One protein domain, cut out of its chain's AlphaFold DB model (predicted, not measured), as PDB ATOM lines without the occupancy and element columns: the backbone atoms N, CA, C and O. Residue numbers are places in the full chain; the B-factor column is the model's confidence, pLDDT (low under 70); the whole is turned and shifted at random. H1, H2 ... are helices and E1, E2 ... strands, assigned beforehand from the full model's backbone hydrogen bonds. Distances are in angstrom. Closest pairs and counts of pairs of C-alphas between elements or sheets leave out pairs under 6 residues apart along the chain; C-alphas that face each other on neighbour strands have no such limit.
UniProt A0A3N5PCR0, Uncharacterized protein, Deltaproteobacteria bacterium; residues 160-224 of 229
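What this domain is: This is residues 160 to 224 of the 229 residues of an uncharacterized protein of Deltaproteobacteria bacterium (UniProt A0A3N5PCR0). A small sheet of three strands has three helices on one face, reaching from it towards one end of the domain: H2 and H4 run away from the sheet in much the same direction, and H3 folds back towards it, making a helical hairpin with H2. H3 covers part of one face of the sheet, and short H1 lies beyond the sheet at the opposite end, touching no helix. The printed part has 65 residues, with four named helices and three named strands in the order H1 E1 H2 H3 E2 E3 H4; the sheet order is E1 E3 E2, antiparallel throughout, and the class is mixed, helices and strands. The whole is compact, with a radius of gyration of the C-alphas of 11.2 A and spans of 30 by 24 by 19 A.

How they stand to each other: H1, residues 160 to 165, only grazes the sheet with residues 162 to 165. In the sheet, E1, residues 171 to 174, and E2, residues 205 to 208, are edge strands beside inner strand E3, residues 211 to 215. E1 and E3 are antiparallel at 123 degrees, with N 172 and O 214 within hydrogen-bond range at 2.8 A. E2 and E3 form an antiparallel hairpin at 143 degrees, with N 206 and O 213 2.9 A apart. H2, residues 175 to 181, is on the sheet over none of its strands, at a height of 4.3 A, only just above the sheet's level. It touches H3, residues 188 to 200, in a hairpin, opposite ways at a shallow tilt of 24 degrees; H3 does so with residues 190 to 195 alone, and the closest C-alphas, Ala 179 and Val 191, are 5.2 A apart. H3 lies over E3 and E2, at a height of 10.5 A over the sheet, and runs across the strands, at 89 degrees to E3 on the local plane; H3 and the sheet form two layers, a helix on one face of a sheet. E1, H2 H3 and E2 form a split strand-helix-strand unit, with E3 between its two strands and a right-handed crossover. H4, residues 216 to 224, stands up from the sheet over E1, on the same face as H2 and H3. H4 is close to H2 but not clearly touching, the closest C-alphas, Ala 178 and Val 219, being 7.6 A apart. H3 and H4 are apart. Every O i to N i+4 pair is within hydrogen-bond range in H1, H2 and H3, and 4 of 5 in H4.

Where its parts are: H1 begins at C-alpha 160 (-40.058, 26.868, -21.163). H3 is the longest helix, 18.3 A from C-alpha 188 to 200; H4 is 13.3 A and E3 13.0 A. H4 ends at C-alpha 224 (-24.737, 7.058, -11.371).

The domain as a whole: The C-alphas of Gly 168 and Lys 187 are the farthest apart, 31.6 A. The printed part has no cut and no long link. Mean pLDDT of the printed part is 75.6, and 18 residues are under 70, among them 181 to 188 and 222 to 224.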
ATOM      1  N   PHE A 160     -38.724  27.037 -21.727       70.00
ATOM      2  CA  PHE A 160     -40.058  26.868 -21.163       70.00
ATOM      3  C   PHE A 160     -41.097  26.517 -22.221       70.00
ATOM      4  O   PHE A 160     -41.943  25.668 -21.972       70.00
ATOM      5  N   ASP A 161     -41.045  27.146 -23.396       69.88
ATOM      6  CA  ASP A 161     -41.952  26.801 -24.495       69.88
ATOM      7  C   ASP A 161     -41.739  25.340 -24.943       69.88
ATOM      8  O   ASP A 161     -42.708  24.618 -25.197       69.88
ATOM      9  N   GLU A 162     -40.486  24.872 -24.956       73.06
ATOM     10  CA  GLU A 162     -40.130  23.467 -25.186       73.06
ATOM     11  C   GLU A 162     -40.701  22.544 -24.093       73.06
ATOM     12  O   GLU A 162     -41.394  21.575 -24.412       73.06
ATOM     13  N   GLU A 163     -40.516  22.873 -22.812       76.12
ATOM     14  CA  GLU A 163     -41.108  22.138 -21.683       76.12
ATOM     15  C   GLU A 163     -42.630  22.083 -21.747       76.12
ATOM     16  O   GLU A 163     -43.233  21.029 -21.535       76.12
ATOM     17  N   PHE A 164     -43.261  23.208 -22.083       72.12
ATOM     18  CA  PHE A 164     -44.704  23.288 -22.240       72.12
ATOM     19  C   PHE A 164     -45.193  22.419 -23.400       72.12
ATOM     20  O   PHE A 164     -46.241  21.784 -23.281       72.12
ATOM     21  N   SER A 165     -44.425  22.328 -24.488       71.81
ATOM     22  CA  SER A 165     -44.728  21.430 -25.608       71.81
ATOM     23  C   SER A 165     -44.576  19.945 -25.254       71.81
ATOM     24  O   SER A 165     -45.237  19.102 -25.858       71.81
ATOM     25  N   CYS A 166     -43.760  19.630 -24.246       72.44
ATOM     26  CA  CYS A 166     -43.549  18.275 -23.741       72.44
ATOM     27  C   CYS A 166     -44.558  17.863 -22.653       72.44
ATOM     28  O   CYS A 166     -44.541  16.707 -22.215       72.44
ATOM     29  N   LEU A 167     -45.449  18.763 -22.212       69.88
ATOM     30  CA  LEU A 167     -46.450  18.459 -21.186       69.88
ATOM     31  C   LEU A 167     -47.344  17.286 -21.605       69.88
ATOM     32  O   LEU A 167     -47.942  17.286 -22.678       69.88
ATOM     33  N   GLY A 168     -47.475  16.299 -20.715       67.88
ATOM     34  CA  GLY A 168     -48.241  15.074 -20.966       67.88
ATOM     35  C   GLY A 168     -47.428  13.942 -21.599       67.88
ATOM     36  O   GLY A 168     -47.970  12.867 -21.841       67.88
ATOM     37  N   THR A 169     -46.131  14.153 -21.829       76.25
ATOM     38  CA  THR A 169     -45.181  13.100 -22.197       76.25
ATOM     39  C   THR A 169     -44.248  12.792 -21.020       76.25
ATOM     40  O   THR A 169     -44.069  13.637 -20.142       76.25
ATOM     41  N   PRO A 170     -43.610  11.609 -20.986       77.38
ATOM     42  CA  PRO A 170     -42.584  11.296 -19.993       77.38
ATOM     43  C   PRO A 170     -41.218  11.942 -20.314       77.38
ATOM     44  O   PRO A 170     -40.210  11.531 -19.746       77.38
ATOM     45  N   ALA A 171     -41.144  12.897 -21.255       85.00
ATOM     46  CA  ALA A 171     -39.898  13.549 -21.659       85.00
ATOM     47  C   ALA A 171     -39.310  14.364 -20.502       85.00
ATOM     48  O   ALA A 171     -39.964  15.280 -20.007       85.00
ATOM     49  N   ALA A 172     -38.077  14.047 -20.115       84.56
ATOM     50  CA  ALA A 172     -37.379  14.664 -18.993       84.56
ATOM     51  C   ALA A 172     -36.131  15.439 -19.393       84.56
ATOM     52  O   ALA A 172     -35.825  16.461 -18.781       84.56
ATOM     53  N   ALA A 173     -35.421  14.964 -20.417       87.06
ATOM     54  CA  ALA A 173     -34.191  15.584 -20.876       87.06
ATOM     55  C   ALA A 173     -34.042  15.508 -22.387       87.06
ATOM     56  O   ALA A 173     -34.426  14.518 -23.012       87.06
ATOM     57  N   ASN A 174     -33.417  16.523 -22.976       87.94
ATOM     58  CA  ASN A 174     -33.019  16.473 -24.374       87.94
ATOM     59  C   ASN A 174     -31.943  15.390 -24.565       87.94
ATOM     60  O   ASN A 174     -30.848  15.483 -24.003       87.94
ATOM     61  N   ALA A 175     -32.237  14.371 -25.378       84.94
ATOM     62  CA  ALA A 175     -31.368  13.204 -25.504       84.94
ATOM     63  C   ALA A 175     -30.005  13.540 -26.118       84.94
ATOM     64  O   ALA A 175     -29.005  12.911 -25.783       84.94
ATOM     65  N   VAL A 176     -29.939  14.553 -26.987       80.38
ATOM     66  CA  VAL A 176     -28.683  14.987 -27.611       80.38
ATOM     67  C   VAL A 176     -27.769  15.647 -26.582       80.38
ATOM     68  O   VAL A 176     -26.559  15.425 -26.611       80.38
ATOM     69  N   ILE A 177     -28.328  16.456 -25.677       80.50
ATOM     70  CA  ILE A 177     -27.558  17.089 -24.602       80.50
ATOM     71  C   ILE A 177     -27.092  16.020 -23.611       80.50
ATOM     72  O   ILE A 177     -25.891  15.922 -23.367       80.50
ATOM     73  N   ALA A 178     -28.006  15.171 -23.132       76.75
ATOM     74  CA  ALA A 178     -27.708  14.090 -22.192       76.75
ATOM     75  C   ALA A 178     -26.601  13.149 -22.697       76.75
ATOM     76  O   ALA A 178     -25.699  12.769 -21.951       76.75
ATOM     77  N   ALA A 179     -26.634  12.801 -23.986       73.69
ATOM     78  CA  ALA A 179     -25.630  11.938 -24.592       73.69
ATOM     79  C   ALA A 179     -24.240  12.593 -24.639       73.69
ATOM     80  O   ALA A 179     -23.238  11.928 -24.403       73.69
ATOM     81  N   LYS A 180     -24.171  13.903 -24.911       72.38
ATOM     82  CA  LYS A 180     -22.903  14.649 -24.965       72.38
ATOM     83  C   LYS A 180     -22.258  14.828 -23.593       72.38
ATOM     84  O   LYS A 180     -21.043  14.992 -23.523       72.38
ATOM     85  N   THR A 181     -23.054  14.851 -22.529       68.75
ATOM     86  CA  THR A 181     -22.582  15.147 -21.170       68.75
ATOM     87  C   THR A 181     -22.439  13.909 -20.290       68.75
ATOM     88  O   THR A 181     -21.763  13.966 -19.264       68.75
ATOM     89  N   SER A 182     -22.997  12.767 -20.693       64.75
ATOM     90  CA  SER A 182     -22.796  11.506 -19.987       64.75
ATOM     91  C   SER A 182     -21.376  10.962 -20.175       64.75
ATOM     92  O   SER A 182     -20.899  10.788 -21.298       64.75
ATOM     93  N   ARG A 183     -20.731  10.573 -19.065       57.94
ATOM     94  CA  ARG A 183     -19.452   9.839 -19.080       57.94
ATOM     95  C   ARG A 183     -19.535   8.507 -19.847       57.94
ATOM     96  O   ARG A 183     -18.522   8.081 -20.390       57.94
ATOM     97  N   ARG A 184     -20.724   7.885 -19.931       55.31
ATOM     98  CA  ARG A 184     -20.989   6.634 -20.677       55.31
ATOM     99  C   ARG A 184     -21.124   6.831 -22.190       55.31
ATOM    100  O   ARG A 184     -20.810   5.913 -22.933       55.31
ATOM    101  N   TYR A 185     -21.590   7.997 -22.639       54.50
ATOM    102  CA  TYR A 185     -21.938   8.256 -24.046       54.50
ATOM    103  C   TYR A 185     -21.022   9.287 -24.725       54.50
ATOM    104  O   TYR A 185     -21.299   9.737 -25.834       54.50
ATOM    105  N   GLY A 186     -19.898   9.635 -24.091       52.94
ATOM    106  CA  GLY A 186     -18.978  10.691 -24.532       52.94
ATOM    107  C   GLY A 186     -18.264  10.463 -25.875       52.94
ATOM    108  O   GLY A 186     -17.469  11.310 -26.280       52.94
ATOM    109  N   LYS A 187     -18.519   9.352 -26.581       63.53
ATOM    110  CA  LYS A 187     -18.050   9.108 -27.954       63.53
ATOM    111  C   LYS A 187     -19.208   9.285 -28.937       63.53
ATOM    112  O   LYS A 187     -20.320   8.836 -28.683       63.53
ATOM    113  N   THR A 188     -18.934   9.883 -30.097       67.38
ATOM    114  CA  THR A 188     -19.927  10.153 -31.156       67.38
ATOM    115  C   THR A 188     -20.799   8.936 -31.499       67.38
ATOM    116  O   THR A 188     -22.005   9.083 -31.683       67.38
ATOM    117  N   ASP A 189     -20.220   7.734 -31.514       71.81
ATOM    118  CA  ASP A 189     -20.937   6.490 -31.826       71.81
ATOM    119  C   ASP A 189     -21.956   6.092 -30.747       71.81
ATOM    120  O   ASP A 189     -23.011   5.542 -31.063       71.81
ATOM    121  N   ASP A 190     -21.687   6.402 -29.478       68.38
ATOM    122  CA  ASP A 190     -22.599   6.114 -28.370       68.38
ATOM    123  C   ASP A 190     -23.805   7.052 -28.397       68.38
ATOM    124  O   ASP A 190     -24.938   6.611 -28.194       68.38
ATOM    125  N   VAL A 191     -23.585   8.321 -28.752       72.56
ATOM    126  CA  VAL A 191     -24.665   9.281 -29.015       72.56
ATOM    127  C   VAL A 191     -25.569   8.772 -30.138       72.56
ATOM    128  O   VAL A 191     -26.784   8.701 -29.963       72.56
ATOM    129  N   VAL A 192     -24.998   8.358 -31.275       77.31
ATOM    130  CA  VAL A 192     -25.769   7.815 -32.408       77.31
ATOM    131  C   VAL A 192     -26.550   6.567 -31.991       77.31
ATOM    132  O   VAL A 192     -27.732   6.445 -32.309       77.31
ATOM    133  N   ARG A 193     -25.935   5.669 -31.216       77.56
ATOM    134  CA  ARG A 193     -26.578   4.460 -30.686       77.56
ATOM    135  C   ARG A 193     -27.763   4.786 -29.777       77.56
ATOM    136  O   ARG A 193     -28.809   4.156 -29.906       77.56
ATOM    137  N   LEU A 194     -27.625   5.760 -28.874       78.69
ATOM    138  CA  LEU A 194     -28.709   6.197 -27.993       78.69
ATOM    139  C   LEU A 194     -29.877   6.769 -28.801       78.69
ATOM    140  O   LEU A 194     -31.020   6.369 -28.596       78.69
ATOM    141  N   LEU A 195     -29.586   7.658 -29.753       83.31
ATOM    142  CA  LEU A 195     -30.605   8.270 -30.606       83.31
ATOM    143  C   LEU A 195     -31.315   7.229 -31.481       83.31
ATOM    144  O   LEU A 195     -32.541   7.253 -31.585       83.31
ATOM    145  N   ASN A 196     -30.579   6.264 -32.038       83.12
ATOM    146  CA  ASN A 196     -31.167   5.149 -32.781       83.12
ATOM    147  C   ASN A 196     -32.067   4.294 -31.889       83.12
ATOM    148  O   ASN A 196     -33.187   3.991 -32.280       83.12
ATOM    149  N   ARG A 197     -31.654   3.986 -30.651       83.31
ATOM    150  CA  ARG A 197     -32.506   3.248 -29.706       83.31
ATOM    151  C   ARG A 197     -33.804   3.993 -29.377       83.31
ATOM    152  O   ARG A 197     -34.824   3.331 -29.226       83.31
ATOM    153  N   ILE A 198     -33.791   5.328 -29.283       84.88
ATOM    154  CA  ILE A 198     -35.011   6.136 -29.081       84.88
ATOM    155  C   ILE A 198     -35.923   6.061 -30.316       84.88
ATOM    156  O   ILE A 198     -37.139   5.955 -30.178       84.88
ATOM    157  N   ASN A 199     -35.341   6.081 -31.518       80.12
ATOM    158  CA  ASN A 199     -36.087   5.957 -32.772       80.12
ATOM    159  C   ASN A 199     -36.672   4.549 -32.978       80.12
ATOM    160  O   ASN A 199     -37.767   4.404 -33.515       80.12
ATOM    161  N   GLU A 200     -35.949   3.515 -32.551       79.75
ATOM    162  CA  GLU A 200     -36.286   2.106 -32.777       79.75
ATOM    163  C   GLU A 200     -37.146   1.495 -31.656       79.75
ATOM    164  O   GLU A 200     -37.860   0.520 -31.899       79.75
ATOM    165  N   ARG A 201     -37.106   2.034 -30.424       63.94
ATOM    166  CA  ARG A 201     -37.827   1.498 -29.251       63.94
ATOM    167  C   ARG A 201     -38.471   2.597 -28.399       63.94
ATOM    168  O   ARG A 201     -37.831   3.564 -28.009       63.94
ATOM    169  N   LYS A 202     -39.726   2.375 -27.983       62.78
ATOM    170  CA  LYS A 202     -40.513   3.295 -27.127       62.78
ATOM    171  C   LYS A 202     -40.126   3.288 -25.636       62.78
ATOM    172  O   LYS A 202     -40.742   3.995 -24.837       62.78
ATOM    173  N   GLU A 203     -39.170   2.456 -25.228       69.88
ATOM    174  CA  GLU A 203     -38.888   2.196 -23.807       69.88
ATOM    175  C   GLU A 203     -38.000   3.272 -23.171       69.88
ATOM    176  O   GLU A 203     -38.378   3.808 -22.133       69.88
ATOM    177  N   ILE A 204     -36.911   3.681 -23.829       77.00
ATOM    178  CA  ILE A 204     -35.893   4.581 -23.246       77.00
ATOM    179  C   ILE A 204     -36.138   6.082 -23.492       77.00
ATOM    180  O   ILE A 204     -35.500   6.952 -22.906       77.00
ATOM    181  N   GLY A 205     -37.055   6.427 -24.386       84.25
ATOM    182  CA  GLY A 205     -37.236   7.815 -24.786       84.25
ATOM    183  C   GLY A 205     -38.560   8.055 -25.473       84.25
ATOM    184  O   GLY A 205     -39.382   7.151 -25.637       84.25
ATOM    185  N   VAL A 206     -38.769   9.306 -25.848       86.12
ATOM    186  CA  VAL A 206     -39.942   9.766 -26.580       86.12
ATOM    187  C   VAL A 206     -39.512  10.801 -27.608       86.12
ATOM    188  O   VAL A 206     -38.591  11.581 -27.375       86.12
ATOM    189  N   ILE A 207     -40.176  10.798 -28.761       86.62
ATOM    190  CA  ILE A 207     -39.983  11.816 -29.790       86.62
ATOM    191  C   ILE A 207     -41.125  12.819 -29.665       86.62
ATOM    192  O   ILE A 207     -42.292  12.450 -29.804       86.62
ATOM    193  N   VAL A 208     -40.788  14.083 -29.423       84.12
ATOM    194  CA  VAL A 208     -41.737  15.200 -29.386       84.12
ATOM    195  C   VAL A 208     -41.332  16.175 -30.481       84.12
ATOM    196  O   VAL A 208     -40.199  16.642 -30.506       84.12
ATOM    197  N   ASN A 209     -42.230  16.445 -31.433       82.88
ATOM    198  CA  ASN A 209     -41.974  17.355 -32.561       82.88
ATOM    199  C   ASN A 209     -40.655  17.059 -33.310       82.88
ATOM    200  O   ASN A 209     -39.847  17.956 -33.536       82.88
ATOM    201  N   ASN A 210     -40.421  15.790 -33.672       83.25
ATOM    202  CA  ASN A 210     -39.183  15.294 -34.308       83.25
ATOM    203  C   ASN A 210     -37.894  15.474 -33.482       83.25
ATOM    204  O   ASN A 210     -36.803  15.234 -33.998       83.25
ATOM    205  N   THR A 211     -38.004  15.849 -32.210       86.19
ATOM    206  CA  THR A 211     -36.869  15.978 -31.294       86.19
ATOM    207  C   THR A 211     -36.867  14.798 -30.313       86.19
ATOM    208  O   THR A 211     -37.911  14.502 -29.726       86.19
ATOM    209  N   PRO A 212     -35.741  14.076 -30.149       88.12
ATOM    210  CA  PRO A 212     -35.650  12.946 -29.233       88.12
ATOM    211  C   PRO A 212     -35.353  13.399 -27.797       88.12
ATOM    212  O   PRO A 212     -34.408  14.149 -27.540       88.12
ATOM    213  N   TYR A 213     -36.120  12.864 -26.854       87.69
ATOM    214  CA  TYR A 213     -35.981  13.103 -25.421       87.69
ATOM    215  C   TYR A 213     -35.817  11.791 -24.660       87.69
ATOM    216  O   TYR A 213     -36.394  10.764 -25.025       87.69
ATOM    217  N   LEU A 214     -35.055  11.840 -23.572       87.00
ATOM    218  CA  LEU A 214     -34.980  10.770 -22.585       87.00
ATOM    219  C   LEU A 214     -36.126  10.881 -21.592       87.00
ATOM    220  O   LEU A 214     -36.556  11.983 -21.242       87.00
ATOM    221  N   LYS A 215     -36.577   9.728 -21.105       85.81
ATOM    222  CA  LYS A 215     -37.438   9.662 -19.922       85.81
ATOM    223  C   LYS A 215     -36.606   9.860 -18.656       85.81
ATOM    224  O   LYS A 215     -35.405   9.611 -18.661       85.81
ATOM    225  N   ALA A 216     -37.240  10.268 -17.563       80.75
ATOM    226  CA  ALA A 216     -36.528  10.583 -16.323       80.75
ATOM    227  C   ALA A 216     -35.768   9.413 -15.705       80.75
ATOM    228  O   ALA A 216     -34.653   9.607 -15.232       80.75
ATOM    229  N   ARG A 217     -36.319   8.198 -15.778       81.94
ATOM    230  CA  ARG A 217     -35.603   6.976 -15.391       81.94
ATOM    231  C   ARG A 217     -34.239   6.878 -16.075       81.94
ATOM    232  O   ARG A 217     -33.231   6.613 -15.428       81.94
ATOM    233  N   GLU A 218     -34.198   7.135 -17.382       81.12
ATOM    234  CA  GLU A 218     -32.946   7.082 -18.137       81.12
ATOM    235  C   GLU A 218     -32.002   8.217 -17.744       81.12
ATOM    236  O   GLU A 218     -30.796   8.014 -17.730       81.12
ATOM    237  N   VAL A 219     -32.522   9.391 -17.376       79.44
ATOM    238  CA  VAL A 219     -31.699  10.485 -16.836       79.44
ATOM    239  C   VAL A 219     -30.981  10.035 -15.564       79.44
ATOM    240  O   VAL A 219     -29.767  10.193 -15.497       79.44
ATOM    241  N   VAL A 220     -31.688   9.436 -14.599       77.31
ATOM    242  CA  VAL A 220     -31.087   8.930 -13.348       77.31
ATOM    243  C   VAL A 220     -30.074   7.812 -13.636       77.31
ATOM    244  O   VAL A 220     -28.974   7.803 -13.091       77.31
ATOM    245  N   TYR A 221     -30.365   6.925 -14.592       73.94
ATOM    246  CA  TYR A 221     -29.408   5.900 -15.031       73.94
ATOM    247  C   TYR A 221     -28.109   6.492 -15.617       73.94
ATOM    248  O   TYR A 221     -27.032   5.897 -15.507       73.94
ATOM    249  N   LEU A 222     -28.184   7.665 -16.257       68.56
ATOM    250  CA  LEU A 222     -27.012   8.366 -16.786       68.56
ATOM    251  C   LEU A 222     -26.167   9.040 -15.702       68.56
ATOM    252  O   LEU A 222     -25.011   9.368 -15.993       68.56
ATOM    253  N   THR A 223     -26.726   9.279 -14.511       61.53
ATOM    254  CA  THR A 223     -26.059  10.039 -13.454       61.53
ATOM    255  C   THR A 223     -25.193   9.180 -12.545       61.53
ATOM    256  O   THR A 223     -24.117   9.659 -12.211       61.53
ATOM    257  N   ASP A 224     -25.592   7.947 -12.187       55.69
ATOM    258  CA  ASP A 224     -24.737   7.058 -11.371       55.69
ATOM    259  C   ASP A 224     -25.242   5.596 -11.238       55.69
ATOM    260  O   ASP A 224     -25.740   5.169 -10.204       55.69
TER     261      ASP A 224